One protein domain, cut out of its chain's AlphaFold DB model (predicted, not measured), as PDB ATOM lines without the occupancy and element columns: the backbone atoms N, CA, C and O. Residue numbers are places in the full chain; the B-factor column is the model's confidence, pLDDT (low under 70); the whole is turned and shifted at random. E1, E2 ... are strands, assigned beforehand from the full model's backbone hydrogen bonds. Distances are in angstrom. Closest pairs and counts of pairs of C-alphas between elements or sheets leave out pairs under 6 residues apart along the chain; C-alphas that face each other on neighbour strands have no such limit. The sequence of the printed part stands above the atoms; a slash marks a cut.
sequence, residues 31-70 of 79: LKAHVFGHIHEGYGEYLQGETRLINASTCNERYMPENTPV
ATOM      1  N   LEU A  31      12.573  -8.427 -16.917       87.69
ATOM      2  CA  LEU A  31      13.780  -8.912 -17.576       87.69
ATOM      3  C   LEU A  31      14.654  -7.714 -17.952       87.69
ATOM      4  O   LEU A  31      14.167  -6.759 -18.548       87.69
ATOM      5  N   LYS A  32      15.959  -7.785 -17.673       89.44
ATOM      6  CA  LYS A  32      16.917  -6.785 -18.179       89.44
ATOM      7  C   LYS A  32      17.072  -6.880 -19.699       89.44
ATOM      8  O   LYS A  32      17.209  -5.869 -20.380       89.44
ATOM      9  N   ALA A  33      17.040  -8.101 -20.225       91.06
ATOM     10  CA  ALA A  33      17.088  -8.372 -21.650       91.06
ATOM     11  C   ALA A  33      16.341  -9.667 -21.983       91.06
ATOM     12  O   ALA A  33      16.291 -10.593 -21.173       91.06
ATOM     13  N   HIS A  34      15.804  -9.727 -23.192       92.56
ATOM     14  CA  HIS A  34      15.174 -10.891 -23.784       92.56
ATOM     15  C   HIS A  34      15.725 -11.058 -25.202       92.56
ATOM     16  O   HIS A  34      15.508 -10.210 -26.069       92.56
ATOM     17  N   VAL A  35      16.495 -12.128 -25.399       94.38
ATOM     18  CA  VAL A  35      17.235 -12.402 -26.636       94.38
ATOM     19  C   VAL A  35      16.528 -13.510 -27.411       94.38
ATOM     20  O   VAL A  35      16.233 -14.561 -26.846       94.38
ATOM     21  N   PHE A  36      16.259 -13.276 -28.690       94.81
ATOM     22  CA  PHE A  36      15.569 -14.198 -29.593       94.81
ATOM     23  C   PHE A  36      16.133 -14.088 -31.022       94.81
ATOM     24  O   PHE A  36      17.080 -13.344 -31.269       94.81
ATOM     25  N   GLY A  37      15.579 -14.856 -31.963       91.12
ATOM     26  CA  GLY A  37      16.013 -14.885 -33.363       91.12
ATOM     27  C   GLY A  37      14.905 -15.361 -34.307       91.12
ATOM     28  O   GLY A  37      13.729 -15.137 -34.028       91.12
ATOM     29  N   HIS A  38      15.287 -16.061 -35.383       92.81
ATOM     30  CA  HIS A  38      14.431 -16.692 -36.405       92.81
ATOM     31  C   HIS A  38      13.839 -15.754 -37.466       92.81
ATOM     32  O   HIS A  38      13.852 -16.103 -38.642       92.81
ATOM     33  N   ILE A  39      13.362 -14.565 -37.095       94.94
ATOM     34  CA  ILE A  39      12.877 -13.572 -38.068       94.94
ATOM     35  C   ILE A  39      14.038 -12.662 -38.466       94.94
ATOM     36  O   ILE A  39      14.407 -11.755 -37.718       94.94
ATOM     37  N   HIS A  40      14.628 -12.925 -39.626       95.75
ATOM     38  CA  HIS A  40      15.876 -12.304 -40.075       95.75
ATOM     39  C   HIS A  40      15.738 -10.792 -40.300       95.75
ATOM     40  O   HIS A  40      16.607 -10.017 -39.906       95.75
ATOM     41  N   GLU A  41      14.605 -10.366 -40.855       95.12
ATOM     42  CA  GLU A  41      14.278  -8.968 -41.161       95.12
ATOM     43  C   GLU A  41      14.169  -8.096 -39.906       95.12
ATOM     44  O   GLU A  41      14.219  -6.872 -39.985       95.12
ATOM     45  N   GLY A  42      13.987  -8.728 -38.745       94.31
ATOM     46  CA  GLY A  42      13.876  -8.048 -37.465       94.31
ATOM     47  C   GLY A  42      15.195  -7.929 -36.709       94.31
ATOM     48  O   GLY A  42      15.123  -7.624 -35.521       94.31
ATOM     49  N   TYR A  43      16.347  -8.262 -37.313       97.38
ATOM     50  CA  TYR A  43      17.656  -8.155 -36.661       97.38
ATOM     51  C   TYR A  43      17.865  -6.760 -36.060       97.38
ATOM     52  O   TYR A  43      17.647  -5.744 -36.721       97.38
ATOM     53  N   GLY A  44      18.301  -6.725 -34.801       95.12
ATOM     54  CA  GLY A  44      18.549  -5.484 -34.079       95.12
ATOM     55  C   GLY A  44      18.043  -5.509 -32.643       95.12
ATOM     56  O   GLY A  44      17.730  -6.554 -32.069       95.12
ATOM     57  N   GLU A  45      17.986  -4.321 -32.052       95.12
ATOM     58  CA  GLU A  45      17.620  -4.118 -30.657       95.12
ATOM     59  C   GLU A  45      16.487  -3.099 -30.523       95.12
ATOM     60  O   GLU A  45      16.482  -2.054 -31.173       95.12
ATOM     61  N   TYR A  46      15.552  -3.398 -29.624       92.50
ATOM     62  CA  TYR A  46      14.416  -2.553 -29.287       92.50
ATOM     63  C   TYR A  46      14.278  -2.442 -27.772       92.50
ATOM     64  O   TYR A  46      14.608  -3.368 -27.032       92.50
ATOM     65  N   LEU A  47      13.736  -1.325 -27.295       90.00
ATOM     66  CA  LEU A  47      13.451  -1.130 -25.878       90.00
ATOM     67  C   LEU A  47      11.946  -1.247 -25.626       90.00
ATOM     68  O   LEU A  47      11.152  -0.538 -26.247       90.00
ATOM     69  N   GLN A  48      11.552  -2.119 -24.698       86.69
ATOM     70  CA  GLN A  48      10.174  -2.247 -24.232       86.69
ATOM     71  C   GLN A  48      10.115  -1.989 -22.724       86.69
ATOM     72  O   GLN A  48      10.356  -2.878 -21.906       86.69
ATOM     73  N   GLY A  49       9.790  -0.749 -22.350       88.38
ATOM     74  CA  GLY A  49       9.899  -0.306 -20.961       88.38
ATOM     75  C   GLY A  49      11.354  -0.371 -20.496       88.38
ATOM     76  O   GLY A  49      12.212   0.283 -21.077       88.38
ATOM     77  N   GLU A  50      11.629  -1.183 -19.477       87.25
ATOM     78  CA  GLU A  50      12.981  -1.419 -18.944       87.25
ATOM     79  C   GLU A  50      13.668  -2.656 -19.554       87.25
ATOM     80  O   GLU A  50      14.834  -2.931 -19.270       87.25
ATOM     81  N   THR A  51      12.959  -3.417 -20.392       87.81
ATOM     82  CA  THR A  51      13.477  -4.639 -21.012       87.81
ATOM     83  C   THR A  51      14.051  -4.358 -22.393       87.81
ATOM     84  O   THR A  51      13.363  -3.839 -23.274       87.81
ATOM     85  N   ARG A  52      15.299  -4.780 -22.620       92.31
ATOM     86  CA  ARG A  52      15.911  -4.811 -23.956       92.31
ATOM     87  C   ARG A  52      15.431  -6.048 -24.720       92.31
ATOM     88  O   ARG A  52      15.641  -7.168 -24.263       92.31
ATOM     89  N   LEU A  53      14.791  -5.864 -25.865       94.88
ATOM     90  CA  LEU A  53      14.412  -6.925 -26.798       94.88
ATOM     91  C   LEU A  53      15.477  -7.017 -27.890       94.88
ATOM     92  O   LEU A  53      15.675  -6.055 -28.627       94.88
ATOM     93  N   ILE A  54      16.161  -8.152 -27.997       96.00
ATOM     94  CA  ILE A  54      17.301  -8.311 -28.905       96.00
ATOM     95  C   ILE A  54      17.009  -9.451 -29.874       96.00
ATOM     96  O   ILE A  54      16.962 -10.613 -29.471       96.00
ATOM     97  N   ASN A  55      16.859  -9.123 -31.154       96.94
ATOM     98  CA  ASN A  55      16.833 -10.109 -32.221       96.94
ATOM     99  C   ASN A  55      18.256 -10.307 -32.752       96.94
ATOM    100  O   ASN A  55      18.770  -9.488 -33.514       96.94
ATOM    101  N   ALA A  56      18.879 -11.411 -32.349       96.94
ATOM    102  CA  ALA A  56      20.242 -11.783 -32.713       96.94
ATOM    103  C   ALA A  56      20.286 -12.766 -33.900       96.94
ATOM    104  O   ALA A  56      21.161 -13.629 -33.962       96.94
ATOM    105  N   SER A  57      19.326 -12.677 -34.831       97.38
ATOM    106  CA  SER A  57      19.344 -13.495 -36.052       97.38
ATOM    107  C   SER A  57      20.636 -13.255 -36.830       97.38
ATOM    108  O   SER A  57      20.886 -12.141 -37.278       97.38
ATOM    109  N   THR A  58      21.447 -14.299 -37.001       97.81
ATOM    110  CA  THR A  58      22.748 -14.224 -37.690       97.81
ATOM    111  C   THR A  58      22.601 -13.961 -39.185       97.81
ATOM    112  O   THR A  58      23.453 -13.321 -39.794       97.81
ATOM    113  N   CYS A  59      21.519 -14.457 -39.783       96.94
ATOM    114  CA  CYS A  59      21.280 -14.309 -41.207       96.94
ATOM    115  C   CYS A  59      20.381 -13.113 -41.526       96.94
ATOM    116  O   CYS A  59      19.459 -12.811 -40.771       96.94
ATOM    117  N   ASN A  60      20.620 -12.493 -42.682       95.12
ATOM    118  CA  ASN A  60      19.709 -11.531 -43.301       95.12
ATOM    119  C   ASN A  60      18.556 -12.242 -44.043       95.12
ATOM    120  O   ASN A  60      18.465 -13.475 -44.073       95.12
ATOM    121  N   GLU A  61      17.674 -11.476 -44.681       94.38
ATOM    122  CA  GLU A  61      16.508 -11.979 -45.421       94.38
ATOM    123  C   GLU A  61      16.865 -12.910 -46.594       94.38
ATOM    124  O   GLU A  61      16.032 -13.683 -47.066       94.38
ATOM    125  N   ARG A  62      18.124 -12.883 -47.043       96.56
ATOM    126  CA  ARG A  62      18.666 -13.763 -48.088       96.56
ATOM    127  C   ARG A  62      19.345 -15.008 -47.519       96.56
ATOM    128  O   ARG A  62      20.021 -15.716 -48.259       96.56
ATOM    129  N   TYR A  63      19.175 -15.275 -46.224       94.75
ATOM    130  CA  TYR A  63      19.806 -16.381 -45.499       94.75
ATOM    131  C   TYR A  63      21.341 -16.311 -45.469       94.75
ATOM    132  O   TYR A  63      21.998 -17.306 -45.165       94.75
ATOM    133  N   MET A  64      21.920 -15.138 -45.737       97.25
ATOM    134  CA  MET A  64      23.366 -14.940 -45.665       97.25
ATOM    135  C   MET A  64      23.755 -14.545 -44.235       97.25
ATOM    136  O   MET A  64      23.108 -13.647 -43.690       97.25
ATOM    137  N   PRO A  65      24.778 -15.170 -43.618       96.69
ATOM    138  CA  PRO A  65      25.175 -14.942 -42.224       96.69
ATOM    139  C   PRO A  65      25.966 -13.632 -42.057       96.69
ATOM    140  O   PRO A  65      27.139 -13.638 -41.693       96.69
ATOM    141  N   GLU A  66      25.338 -12.508 -42.392       96.81
ATOM    142  CA  GLU A  66      25.977 -11.188 -42.456       96.81
ATOM    143  C   GLU A  66      25.673 -10.296 -41.250       96.81
ATOM    144  O   GLU A  66      26.372  -9.304 -41.032       96.81
ATOM    145  N   ASN A  67      24.654 -10.626 -40.453       97.50
ATOM    146  CA  ASN A  67      24.328  -9.818 -39.288       97.50
ATOM    147  C   ASN A  67      25.409  -9.991 -38.224       97.50
ATOM    148  O   ASN A  67      25.794 -11.104 -37.853       97.50
ATOM    149  N   THR A  68      25.898  -8.864 -37.723       97.62
ATOM    150  CA  THR A  68      26.967  -8.856 -36.736       97.62
ATOM    151  C   THR A  68      26.484  -9.392 -35.382       97.62
ATOM    152  O   THR A  68      25.304  -9.293 -35.041       97.62
ATOM    153  N   PRO A  69      27.372  -9.979 -34.561       95.88
ATOM    154  CA  PRO A  69      27.008 -10.365 -33.205       95.88
ATOM    155  C   PRO A  69      26.575  -9.154 -32.369       95.88
ATOM    156  O   PRO A  69      27.263  -8.131 -32.341       95.88
ATOM    157  N   VAL A  70      25.475  -9.289 -31.625       93.62
ATOM    158  CA  VAL A  70      25.026  -8.264 -30.673       93.62
ATOM    159  C   VAL A  70      25.712  -8.482 -29.325       93.62
ATOM    160  O   VAL A  70      25.559  -9.531 -28.699       93.62
TER     161      VAL A  70
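This is residues 31 to 70 of the 79 residues of an uncharacterized protein of Marinobacter hydrocarbonoclasticus (strain ATCC 49840 / DSM 8798 / SP17) (UniProt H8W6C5). There is little regular structure here: a small three-stranded sheet makes one end of a rod, and the unnamed residues 56 to 70 run on past it to the other end and fold back. The printed part has 40 residues with strands E1, E2 and E3, no named helix, and under half of its residues in named elements, all strand. The mixed sheet runs E1, E3, E2; the whole is only just compact, close to loose, with a radius of gyration of the C-alphas of 10.5 A and spans of 32 by 15 by 11 A.

Look first at inner strand E3, residues 51 to 55. Edge strand E2, residues 44 to 48, is its antiparallel neighbour at 156 degrees, a hairpin; N 46 and O 53 are 2.8 A apart, within hydrogen-bond range. Edge strand E1, residues 33 to 36, is parallel to E3 at 21 degrees; N 34 and O 52 are 2.8 A apart, within hydrogen-bond range. E1 and E2 are apart.

Find C-alpha 33 at (17.088, -8.372, -21.650), where E1 begins its 10.0 A. E2 spans 13.3 A; E3 spans 12.9 A, ending at C-alpha 55, (16.833, -10.109, -32.221).

The C-alphas farthest apart, of Glu 50 and Arg 62, are 32.2 A apart. The printed part has no cut; the link E2 to E3 is tight, E1 to E2 short. No printed residue is under 70 in pLDDT.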